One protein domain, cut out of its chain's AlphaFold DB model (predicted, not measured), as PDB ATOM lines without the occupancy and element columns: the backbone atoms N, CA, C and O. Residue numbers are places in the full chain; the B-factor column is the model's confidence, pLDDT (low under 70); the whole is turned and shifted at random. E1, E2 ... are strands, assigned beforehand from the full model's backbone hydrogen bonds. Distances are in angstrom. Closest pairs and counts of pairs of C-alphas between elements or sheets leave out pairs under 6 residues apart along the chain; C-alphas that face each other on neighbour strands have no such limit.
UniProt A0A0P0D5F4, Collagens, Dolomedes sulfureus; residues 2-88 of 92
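Overview. This is residues 2 to 88 of the 92 residues of the protein "Collagens" of Dolomedes sulfureus (UniProt A0A0P0D5F4). With little regular structure, this is an elongated body made mostly of loops, in which a small sheet of E1, E2 and E5 stands apart from a hairpin of E3 and E4. Residues 2 to 16 and 72 to 88 are long stretches with no named element. The 87 printed residues have no named helix and five strands, E1 to E5 in order, holding 21 residues; the class is all strand. Both sheets, E2-E1-E5 and E3-E4, are antiparallel; the whole is compact, radius of gyration of the C-alphas 13.1 A, spanning 38 by 24 by 22 A.

Arrangement. E1, residues 17 to 20, and E2, residues 25 to 27, form an antiparallel hairpin at 140 degrees; N 26 and O 18, 2.8 A apart, are within hydrogen-bond range. E3, residues 37 to 41, and E4, residues 53 to 56, form another at 161 degrees, with N 39 and O 54 at 2.8 A. E5, residues 67 to 71, is antiparallel to E1 at 158 degrees, with N 19 and O 69 at 2.9 A.

Along the chain. E1 begins at C-alpha 17 (-1.602, -9.145, 220.979). E3 measures 10.3 A. E5, 11.2 A, ends at C-alpha 71 (-3.213, -7.722, 225.275).

Size, cuts and confidence. The printed part has no cut. The link from E3 to E4 is long. No printed residue is under 70 in pLDDT.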
ATOM      1  N   VAL A   2       0.948   3.495 222.031       94.94
ATOM      2  CA  VAL A   2       1.213   2.755 220.780       94.94
ATOM      3  C   VAL A   2       0.397   1.464 220.718       94.94
ATOM      4  O   VAL A   2       0.470   0.655 221.641       94.94
ATOM      5  N   VAL A   3      -0.336   1.260 219.618       96.44
ATOM      6  CA  VAL A   3      -1.200   0.078 219.403       96.44
ATOM      7  C   VAL A   3      -0.626  -0.894 218.370       96.44
ATOM      8  O   VAL A   3      -0.693  -2.101 218.587       96.44
ATOM      9  N   TYR A   4      -0.039  -0.405 217.274       97.19
ATOM     10  CA  TYR A   4       0.528  -1.242 216.209       97.19
ATOM     11  C   TYR A   4       1.999  -0.898 215.939       97.19
ATOM     12  O   TYR A   4       2.888  -1.588 216.447       97.19
ATOM     13  N   LYS A   5       2.284   0.188 215.207       97.38
ATOM     14  CA  LYS A   5       3.658   0.609 214.895       97.38
ATOM     15  C   LYS A   5       4.149   1.696 215.849       97.38
ATOM     16  O   LYS A   5       3.522   2.734 215.978       97.38
ATOM     17  N   ASP A   6       5.308   1.507 216.484       97.06
ATOM     18  CA  ASP A   6       5.988   2.582 217.226       97.06
ATOM     19  C   ASP A   6       6.825   3.410 216.242       97.06
ATOM     20  O   ASP A   6       7.903   2.973 215.832       97.06
ATOM     21  N   ALA A   7       6.349   4.601 215.859       96.50
ATOM     22  CA  ALA A   7       7.045   5.455 214.892       96.50
ATOM     23  C   ALA A   7       8.419   5.935 215.389       96.50
ATOM     24  O   ALA A   7       9.330   6.115 214.585       96.50
ATOM     25  N   LYS A   8       8.618   6.085 216.707       95.56
ATOM     26  CA  LYS A   8       9.916   6.513 217.260       95.56
ATOM     27  C   LYS A   8      10.984   5.427 217.145       95.56
ATOM     28  O   LYS A   8      12.168   5.744 217.114       95.56
ATOM     29  N   LYS A   9      10.572   4.157 217.159       95.50
ATOM     30  CA  LYS A   9      11.471   2.991 217.110       95.50
ATOM     31  C   LYS A   9      11.454   2.266 215.770       95.50
ATOM     32  O   LYS A   9      12.172   1.280 215.639       95.50
ATOM     33  N   ASP A  10      10.606   2.708 214.848       95.88
ATOM     34  CA  ASP A  10      10.295   2.047 213.581       95.88
ATOM     35  C   ASP A  10      10.084   0.528 213.747       95.88
ATOM     36  O   ASP A  10      10.739  -0.301 213.125       95.88
ATOM     37  N   SER A  11       9.210   0.145 214.687       95.81
ATOM     38  CA  SER A  11       9.078  -1.253 215.115       95.81
ATOM     39  C   SER A  11       7.652  -1.636 215.508       95.81
ATOM     40  O   SER A  11       6.931  -0.849 216.116       95.81
ATOM     41  N   LEU A  12       7.290  -2.894 215.237       96.44
ATOM     42  CA  LEU A  12       6.023  -3.527 215.624       96.44
ATOM     43  C   LEU A  12       6.102  -4.279 216.965       96.44
ATOM     44  O   LEU A  12       5.127  -4.872 217.418       96.44
ATOM     45  N   ARG A  13       7.239  -4.240 217.672       94.56
ATOM     46  CA  ARG A  13       7.409  -4.987 218.936       94.56
ATOM     47  C   ARG A  13       6.405  -4.595 220.024       94.56
ATOM     48  O   ARG A  13       6.085  -5.422 220.883       94.56
ATOM     49  N   ARG A  14       5.917  -3.347 219.992       94.94
ATOM     50  CA  ARG A  14       4.883  -2.816 220.900       94.94
ATOM     51  C   ARG A  14       3.453  -3.021 220.403       94.94
ATOM     52  O   ARG A  14       2.541  -2.627 221.119       94.94
ATOM     53  N   ALA A  15       3.263  -3.661 219.250       96.94
ATOM     54  CA  ALA A  15       1.937  -3.992 218.766       96.94
ATOM     55  C   ALA A  15       1.174  -4.832 219.796       96.94
ATOM     56  O   ALA A  15       1.769  -5.689 220.473       96.94
ATOM     57  N   VAL A  16      -0.132  -4.586 219.878       96.81
ATOM     58  CA  VAL A  16      -1.074  -5.391 220.654       96.81
ATOM     59  C   VAL A  16      -0.978  -6.867 220.279       96.81
ATOM     60  O   VAL A  16      -0.524  -7.242 219.195       96.81
ATOM     61  N   LYS A  17      -1.399  -7.717 221.205       97.25
ATOM     62  CA  LYS A  17      -1.602  -9.145 220.979       97.25
ATOM     63  C   LYS A  17      -3.095  -9.416 220.985       97.25
ATOM     64  O   LYS A  17      -3.800  -8.862 221.825       97.25
ATOM     65  N   LEU A  18      -3.565 -10.257 220.076       98.00
ATOM     66  CA  LEU A  18      -4.960 -10.690 220.047       98.00
ATOM     67  C   LEU A  18      -4.999 -12.179 220.372       98.00
ATOM     68  O   LEU A  18      -4.188 -12.937 219.840       98.00
ATOM     69  N   MET A  19      -5.924 -12.595 221.228       98.25
ATOM     70  CA  MET A  19      -6.154 -14.009 221.503       98.25
ATOM     71  C   MET A  19      -7.327 -14.496 220.663       98.25
ATOM     72  O   MET A  19      -8.417 -13.927 220.728       98.25
ATOM     73  N   ALA A  20      -7.111 -15.539 219.872       97.94
ATOM     74  CA  ALA A  20      -8.183 -16.252 219.194       97.94
ATOM     75  C   ALA A  20      -8.892 -17.224 220.147       97.94
ATOM     76  O   ALA A  20      -8.320 -17.663 221.142       97.94
ATOM     77  N   TYR A  21     -10.113 -17.629 219.799       97.38
ATOM     78  CA  TYR A  21     -10.909 -18.600 220.562       97.38
ATOM     79  C   TYR A  21     -10.194 -19.931 220.866       97.38
ATOM     80  O   TYR A  21     -10.491 -20.578 221.863       97.38
ATOM     81  N   ASN A  22      -9.253 -20.353 220.020       97.19
ATOM     82  CA  ASN A  22      -8.485 -21.587 220.191       97.19
ATOM     83  C   ASN A  22      -7.133 -21.383 220.901       97.19
ATOM     84  O   ASN A  22      -6.181 -22.105 220.593       97.19
ATOM     85  N   ASP A  23      -7.028 -20.370 221.764       97.00
ATOM     86  CA  ASP A  23      -5.820 -19.985 222.515       97.00
ATOM     87  C   ASP A  23      -4.610 -19.620 221.635       97.00
ATOM     88  O   ASP A  23      -3.464 -19.557 222.092       97.00
ATOM     89  N   LEU A  24      -4.842 -19.382 220.340       97.69
ATOM     90  CA  LEU A  24      -3.800 -18.943 219.429       97.69
ATOM     91  C   LEU A  24      -3.571 -17.440 219.593       97.69
ATOM     92  O   LEU A  24      -4.460 -16.628 219.338       97.69
ATOM     93  N   GLU A  25      -2.337 -17.077 219.928       97.62
ATOM     94  CA  GLU A  25      -1.904 -15.685 219.934       97.62
ATOM     95  C   GLU A  25      -1.635 -15.199 218.501       97.62
ATOM     96  O   GLU A  25      -0.827 -15.774 217.763       97.62
ATOM     97  N   LEU A  26      -2.302 -14.114 218.116       97.88
ATOM     98  CA  LEU A  26      -2.093 -13.401 216.863       97.88
ATOM     99  C   LEU A  26      -1.213 -12.176 217.128       97.88
ATOM    100  O   LEU A  26      -1.453 -11.414 218.071       97.88
ATOM    101  N   VAL A  27      -0.188 -11.983 216.296       97.38
ATOM    102  CA  VAL A  27       0.870 -10.983 216.511       97.38
ATOM    103  C   VAL A  27       1.226 -10.251 215.223       97.38
ATOM    104  O   VAL A  27       1.400 -10.877 214.188       97.38
ATOM    105  N   ALA A  28       1.414  -8.931 215.292       96.25
ATOM    106  CA  ALA A  28       1.879  -8.134 214.150       96.25
ATOM    107  C   ALA A  28       3.351  -8.398 213.769       96.25
ATOM    108  O   ALA A  28       3.744  -8.214 212.622       96.25
ATOM    109  N   ASP A  29       4.177  -8.802 214.740       93.69
ATOM    110  CA  ASP A  29       5.612  -9.069 214.580       93.69
ATOM    111  C   ASP A  29       5.894 -10.521 214.981       93.69
ATOM    112  O   ASP A  29       5.873 -10.856 216.169       93.69
ATOM    113  N   GLY A  30       6.077 -11.406 213.997       92.44
ATOM    114  CA  GLY A  30       6.246 -12.840 214.233       92.44
ATOM    115  C   GLY A  30       5.956 -13.705 213.007       92.44
ATOM    116  O   GLY A  30       6.260 -13.334 211.877       92.44
ATOM    117  N   ASN A  31       5.387 -14.893 213.231       93.31
ATOM    118  CA  ASN A  31       5.032 -15.809 212.146       93.31
ATOM    119  C   ASN A  31       3.891 -15.211 211.298       93.31
ATOM    120  O   ASN A  31       2.785 -15.071 211.825       93.31
ATOM    121  N   PRO A  32       4.087 -14.965 209.986       91.38
ATOM    122  CA  PRO A  32       3.065 -14.351 209.133       91.38
ATOM    123  C   PRO A  32       1.736 -15.117 209.087       91.38
ATOM    124  O   PRO A  32       0.691 -14.526 208.853       91.38
ATOM    125  N   ARG A  33       1.732 -16.431 209.363       91.44
ATOM    126  CA  ARG A  33       0.492 -17.231 209.433       91.44
ATOM    127  C   ARG A  33      -0.432 -16.840 210.592       91.44
ATOM    128  O   ARG A  33      -1.607 -17.215 210.572       91.44
ATOM    129  N   PHE A  34       0.107 -16.161 211.600       95.38
ATOM    130  CA  PHE A  34      -0.596 -15.633 212.774       95.38
ATOM    131  C   PHE A  34      -0.555 -14.097 212.799       95.38
ATOM    132  O   PHE A  34      -0.890 -13.485 213.811       95.38
ATOM    133  N   GLY A  35      -0.134 -13.492 211.683       95.94
ATOM    134  CA  GLY A  35      -0.111 -12.056 211.474       95.94
ATOM    135  C   GLY A  35      -1.514 -11.499 211.310       95.94
ATOM    136  O   GLY A  35      -2.311 -12.049 210.552       95.94
ATOM    137  N   PHE A  36      -1.809 -10.414 212.016       96.62
ATOM    138  CA  PHE A  36      -2.923  -9.530 211.691       96.62
ATOM    139  C   PHE A  36      -2.371  -8.253 211.055       96.62
ATOM    140  O   PHE A  36      -1.251  -7.841 211.356       96.62
ATOM    141  N   ASP A  37      -3.177  -7.624 210.208       93.88
ATOM    142  CA  ASP A  37      -2.813  -6.403 209.498       93.88
ATOM    143  C   ASP A  37      -3.530  -5.190 210.096       93.88
ATOM    144  O   ASP A  37      -4.486  -5.316 210.868       93.88
ATOM    145  N   THR A  38      -3.079  -3.995 209.723       95.88
ATOM    146  CA  THR A  38      -3.744  -2.737 210.072       95.88
ATOM    147  C   THR A  38      -4.466  -2.150 208.862       95.88
ATOM    148  O   THR A  38      -3.963  -2.197 207.741       95.88
ATOM    149  N   ILE A  39      -5.655  -1.597 209.091       96.62
ATOM    150  CA  ILE A  39      -6.406  -0.805 208.109       96.62
ATOM    151  C   ILE A  39      -6.096   0.686 208.299       96.62
ATOM    152  O   ILE A  39      -5.985   1.425 207.325       96.62
ATOM    153  N   GLN A  40      -5.951   1.118 209.553       97.50
ATOM    154  CA  GLN A  40      -5.698   2.500 209.955       97.50
ATOM    155  C   GLN A  40      -4.858   2.486 211.230       97.50
ATOM    156  O   GLN A  40      -5.131   1.691 212.124       97.50
ATOM    157  N   ASP A  41      -3.848   3.347 211.334       97.44
ATOM    158  CA  ASP A  41      -2.974   3.407 212.508       97.44
ATOM    159  C   ASP A  41      -2.572   4.849 212.827       97.44
ATOM    160  O   ASP A  41      -1.533   5.324 212.372       97.44
ATOM    161  N   ASP A  42      -3.392   5.527 213.630       97.25
ATOM    162  CA  ASP A  42      -3.125   6.901 214.075       97.25
ATOM    163  C   ASP A  42      -2.433   6.945 215.447       97.25
ATOM    164  O   ASP A  42      -1.909   7.978 215.860       97.25
ATOM    165  N   CYS A  43      -2.337   5.807 216.142       96.31
ATOM    166  CA  CYS A  43      -1.694   5.688 217.453       96.31
ATOM    167  C   CYS A  43      -0.171   5.455 217.370       96.31
ATOM    168  O   CYS A  43       0.440   4.925 218.300       96.31
ATOM    169  N   GLN A  44       0.476   5.809 216.255       96.06
ATOM    170  CA  GLN A  44       1.903   5.524 216.042       96.06
ATOM    171  C   GLN A  44       2.837   6.346 216.931       96.06
ATOM    172  O   GLN A  44       3.961   5.937 217.249       96.06
ATOM    173  N   ASN A  45       2.363   7.526 217.323       94.06
ATOM    174  CA  ASN A  45       3.054   8.452 218.198       94.06
ATOM    175  C   ASN A  45       2.341   8.517 219.549       94.06
ATOM    176  O   ASN A  45       1.143   8.291 219.662       94.06
ATOM    177  N   ARG A  46       3.094   8.822 220.610       90.44
ATOM    178  CA  ARG A  46       2.498   9.105 221.921       90.44
ATOM    179  C   ARG A  46       2.120  10.575 221.967       90.44
ATOM    180  O   ARG A  46       3.001  11.415 222.148       90.44
ATOM    181  N   ASP A  47       0.839  10.844 221.805       88.75
ATOM    182  CA  ASP A  47       0.193  12.129 222.009       88.75
ATOM    183  C   ASP A  47      -0.864  12.033 223.125       88.75
ATOM    184  O   ASP A  47      -1.177  10.950 223.623       88.75
ATOM    185  N   ASN A  48      -1.353  13.194 223.563       88.56
ATOM    186  CA  ASN A  48      -2.391  13.311 224.595       88.56
ATOM    187  C   ASN A  48      -3.792  13.495 223.984       88.56
ATOM    188  O   ASN A  48      -4.710  13.923 224.679       88.56
ATOM    189  N   ASN A  49      -3.945  13.226 222.687       91.88
ATOM    190  CA  ASN A  49      -5.218  13.312 221.985       91.88
ATOM    191  C   ASN A  49      -5.783  11.906 221.770       91.88
ATOM    192  O   ASN A  49      -5.039  10.928 221.715       91.88
ATOM    193  N   TRP A  50      -7.103  11.808 221.626       93.88
ATOM    194  CA  TRP A  50      -7.730  10.565 221.195       93.88
ATOM    195  C   TRP A  50      -7.399  10.297 219.727       93.88
ATOM    196  O   TRP A  50      -7.595  11.155 218.867       93.88
ATOM    197  N   ALA A  51      -6.920   9.090 219.466       96.19
ATOM    198  CA  ALA A  51      -6.612   8.562 218.147       96.19
ATOM    199  C   ALA A  51      -7.037   7.090 218.099       96.19
ATOM    200  O   ALA A  51      -7.293   6.478 219.141       96.19
ATOM    201  N   GLN A  52      -7.119   6.518 216.899       96.56
ATOM    202  CA  GLN A  52      -7.560   5.140 216.716       96.56
ATOM    203  C   GLN A  52      -6.612   4.338 215.825       96.56
ATOM    204  O   GLN A  52      -6.023   4.847 214.871       96.56
ATOM    205  N   THR A  53      -6.523   3.044 216.116       97.69
ATOM    206  CA  THR A  53      -5.869   2.059 215.257       97.69
ATOM    207  C   THR A  53      -6.852   0.922 215.023       97.69
ATOM    208  O   THR A  53      -7.367   0.340 215.976       97.69
ATOM    209  N   ILE A  54      -7.108   0.603 213.758       97.88
ATOM    210  CA  ILE A  54      -8.028  -0.450 213.335       97.88
ATOM    211  C   ILE A  54      -7.198  -1.619 212.819       97.88
ATOM    212  O   ILE A  54      -6.564  -1.521 211.769       97.88
ATOM    213  N   VAL A  55      -7.235  -2.736 213.540       97.00
ATOM    214  CA  VAL A  55      -6.560  -3.982 213.155       97.00
ATOM    215  C   VAL A  55      -7.559  -5.002 212.624       97.00
ATOM    216  O   VAL A  55      -8.709  -5.052 213.059       97.00
ATOM    217  N   LYS A  56      -7.123  -5.832 211.676       96.50
ATOM    218  CA  LYS A  56      -7.944  -6.867 211.048       96.50
ATOM    219  C   LYS A  56      -7.165  -8.166 210.908       96.50
ATOM    220  O   LYS A  56      -6.039  -8.188 210.421       96.50
ATOM    221  N   TYR A  57      -7.821  -9.267 211.256       96.94
ATOM    222  CA  TYR A  57      -7.329 -10.614 211.007       96.94
ATOM    223  C   TYR A  57      -8.247 -11.332 210.016       96.94
ATOM    224  O   TYR A  57      -9.460 -11.366 210.205       96.94
ATOM    225  N   SER A  58      -7.668 -11.889 208.951       95.38
ATOM    226  CA  SER A  58      -8.383 -12.708 207.962       95.38
ATOM    227  C   SER A  58      -7.689 -14.058 207.842       95.38
ATOM    228  O   SER A  58      -6.464 -14.122 207.793       95.38
ATOM    229  N   THR A  59      -8.450 -15.150 207.797       95.50
ATOM    230  CA  THR A  59      -7.878 -16.500 207.743       95.50
ATOM    231  C   THR A  59      -8.819 -17.485 207.055       95.50
ATOM    232  O   THR A  59     -10.034 -17.330 207.111       95.50
ATOM    233  N   ASP A  60      -8.250 -18.527 206.445       96.06
ATOM    234  CA  ASP A  60      -8.956 -19.706 205.930       96.06
ATOM    235  C   ASP A  60      -9.219 -20.766 207.024       96.06
ATOM    236  O   ASP A  60      -9.783 -21.826 206.749       96.06
ATOM    237  N   LYS A  61      -8.761 -20.521 208.261       96.31
ATOM    238  CA  LYS A  61      -8.897 -21.413 209.420       96.31
ATOM    239  C   LYS A  61      -9.918 -20.842 210.414       96.31
ATOM    240  O   LYS A  61      -9.516 -20.115 211.326       96.31
ATOM    241  N   PRO A  62     -11.219 -21.166 210.282       95.81
ATOM    242  CA  PRO A  62     -12.283 -20.548 211.079       95.81
ATOM    243  C   PRO A  62     -12.127 -20.766 212.589       95.81
ATOM    244  O   PRO A  62     -12.568 -19.932 213.367       95.81
ATOM    245  N   GLN A  63     -11.433 -21.825 213.018       95.94
ATOM    246  CA  GLN A  63     -11.142 -22.088 214.430       95.94
ATOM    247  C   GLN A  63     -10.252 -21.030 215.107       95.94
ATOM    248  O   GLN A  63     -10.095 -21.068 216.320       95.94
ATOM    249  N   ARG A  64      -9.637 -20.113 214.345       96.81
ATOM    250  CA  ARG A  64      -8.830 -18.995 214.871       96.81
ATOM    251  C   ARG A  64      -9.649 -17.718 215.090       96.81
ATOM    252  O   ARG A  64      -9.084 -16.642 215.265       96.81
ATOM    253  N   LEU A  65     -10.967 -17.820 215.012       97.44
ATOM    254  CA  LEU A  65     -11.919 -16.752 215.267       97.44
ATOM    255  C   LEU A  65     -12.992 -17.270 216.246       97.44
ATOM    256  O   LEU A  65     -13.215 -18.482 216.302       97.44
ATOM    257  N   PRO A  66     -13.690 -16.389 216.986       97.81
ATOM    258  CA  PRO A  66     -13.478 -14.941 217.081       97.81
ATOM    259  C   PRO A  66     -12.223 -14.566 217.892       97.81
ATOM    260  O   PRO A  66     -11.521 -15.431 218.416       97.81
ATOM    261  N   ILE A  67     -11.954 -13.261 217.985       97.81
ATOM    262  CA  ILE A  67     -11.026 -12.699 218.975       97.81
ATOM    263  C   ILE A  67     -11.735 -12.707 220.334       97.81
ATOM    264  O   ILE A  67     -12.876 -12.255 220.426       97.81
ATOM    265  N   VAL A  68     -11.073 -13.224 221.368       97.56
ATOM    266  CA  VAL A  68     -11.631 -13.368 222.725       97.56
ATOM    267  C   VAL A  68     -10.928 -12.503 223.770       97.56
ATOM    268  O   VAL A  68     -11.519 -12.229 224.808       97.56
ATOM    269  N   ASP A  69      -9.699 -12.054 223.500       97.50
ATOM    270  CA  ASP A  69      -8.932 -11.193 224.409       97.50
ATOM    271  C   ASP A  69      -7.964 -10.276 223.637       97.50
ATOM    272  O   ASP A  69      -7.564 -10.575 222.504       97.50
ATOM    273  N   VAL A  70      -7.583  -9.155 224.256       97.00
ATOM    274  CA  VAL A  70      -6.684  -8.133 223.707       97.00
ATOM    275  C   VAL A  70      -5.626  -7.750 224.745       97.00
ATOM    276  O   VAL A  70      -5.907  -7.125 225.764       97.00
ATOM    277  N   GLY A  71      -4.366  -8.059 224.443       96.00
ATOM    278  CA  GLY A  71      -3.213  -7.722 225.275       96.00
ATOM    279  C   GLY A  71      -2.486  -6.468 224.791       96.00
ATOM    280  O   GLY A  71      -1.735  -6.517 223.812       96.00
ATOM    281  N   PHE A  72      -2.636  -5.352 225.506       94.62
ATOM    282  CA  PHE A  72      -1.882  -4.122 225.240       94.62
ATOM    283  C   PHE A  72      -0.465  -4.180 225.820       94.62
ATOM    284  O   PHE A  72      -0.262  -4.600 226.957       94.62
ATOM    285  N   LYS A  73       0.530  -3.712 225.052       93.50
ATOM    286  CA  LYS A  73       1.939  -3.671 225.496       93.50
ATOM    287  C   LYS A  73       2.415  -2.295 225.953       93.50
ATOM    288  O   LYS A  73       3.323  -2.215 226.773       93.50
ATOM    289  N   ASP A  74       1.864  -1.214 225.404       91.06
ATOM    290  CA  ASP A  74       2.282   0.159 225.716       91.06
ATOM    291  C   ASP A  74       1.413   0.797 226.811       91.06
ATOM    292  O   ASP A  74       0.911   1.901 226.626       91.06
ATOM    293  N   ILE A  75       1.232   0.106 227.939       90.44
ATOM    294  CA  ILE A  75       0.385   0.543 229.066       90.44
ATOM    295  C   ILE A  75       1.187   0.681 230.372       90.44
ATOM    296  O   ILE A  75       2.283   0.131 230.495       90.44
ATOM    297  N   GLY A  76       0.631   1.397 231.358       87.19
ATOM    298  CA  GLY A  76       1.176   1.514 232.720       87.19
ATOM    299  C   GLY A  76       1.607   2.920 233.157       87.19
ATOM    300  O   GLY A  76       2.030   3.098 234.298       87.19
ATOM    301  N   GLN A  77       1.504   3.935 232.295       88.44
ATOM    302  CA  GLN A  77       1.719   5.335 232.679       88.44
ATOM    303  C   GLN A  77       0.412   5.982 233.159       88.44
ATOM    304  O   GLN A  77      -0.669   5.629 232.700       88.44
ATOM    305  N   ARG A  78       0.509   6.969 234.062       85.69
ATOM    306  CA  ARG A  78      -0.659   7.598 234.715       85.69
ATOM    307  C   ARG A  78      -1.654   8.267 233.762       85.69
ATOM    308  O   ARG A  78      -2.807   8.412 234.135       85.69
ATOM    309  N   SER A  79      -1.208   8.701 232.588       84.12
ATOM    310  CA  SER A  79      -2.022   9.427 231.604       84.12
ATOM    311  C   SER A  79      -2.409   8.564 230.400       84.12
ATOM    312  O   SER A  79      -2.668   9.097 229.326       84.12
ATOM    313  N   GLN A  80      -2.342   7.236 230.527       89.50
ATOM    314  CA  GLN A  80      -2.709   6.326 229.446       89.50
ATOM    315  C   GLN A  80      -4.130   5.823 229.642       89.50
ATOM    316  O   GLN A  80      -4.419   5.102 230.593       89.50
ATOM    317  N   GLU A  81      -4.982   6.181 228.692       91.00
ATOM    318  CA  GLU A  81      -6.373   5.759 228.601       91.00
ATOM    319  C   GLU A  81      -6.590   5.070 227.252       91.00
ATOM    320  O   GLU A  81      -5.897   5.362 226.273       91.00
ATOM    321  N   PHE A  82      -7.520   4.118 227.209       93.00
ATOM    322  CA  PHE A  82      -7.877   3.421 225.983       93.00
ATOM    323  C   PHE A  82      -9.320   2.921 226.030       93.00
ATOM    324  O   PHE A  82      -9.858   2.633 227.097       93.00
ATOM    325  N   GLY A  83      -9.917   2.805 224.848       94.25
ATOM    326  CA  GLY A  83     -11.178   2.112 224.614       94.25
ATOM    327  C   GLY A  83     -10.971   0.980 223.612       94.25
ATOM    328  O   GLY A  83      -9.961   0.949 222.905       94.25
ATOM    329  N   ILE A  84     -11.911   0.039 223.571       95.88
ATOM    330  CA  ILE A  84     -11.898  -1.075 222.621       95.88
ATOM    331  C   ILE A  84     -13.279  -1.176 221.993       95.88
ATOM    332  O   ILE A  84     -14.257  -1.383 222.708       95.88
ATOM    333  N   ASP A  85     -13.318  -1.126 220.666       96.88
ATOM    334  CA  ASP A  85     -14.490  -1.487 219.880       96.88
ATOM    335  C   ASP A  85     -14.216  -2.812 219.164       96.88
ATOM    336  O   ASP A  85     -13.299  -2.925 218.347       96.88
ATOM    337  N   LEU A  86     -15.001  -3.840 219.491       95.56
ATOM    338  CA  LEU A  86     -14.896  -5.158 218.867       95.56
ATOM    339  C   LEU A  86     -15.875  -5.258 217.696       95.56
ATOM    340  O   LEU A  86     -17.092  -5.262 217.881       95.56
ATOM    341  N   GLY A  87     -15.333  -5.354 216.481       95.94
ATOM    342  CA  GLY A  87     -16.124  -5.593 215.275       95.94
ATOM    343  C   GLY A  87     -16.718  -7.011 215.221       95.94
ATOM    344  O   GLY A  87     -16.231  -7.918 215.903       95.94
ATOM    345  N   PRO A  88     -17.753  -7.237 214.391       96.88
ATOM    346  CA  PRO A  88     -18.342  -8.561 214.227       96.88
ATOM    347  C   PRO A  88     -17.359  -9.541 213.574       96.88
ATOM    348  O   PRO A  88     -16.566  -9.173 212.705       96.88
TER     349      PRO A  88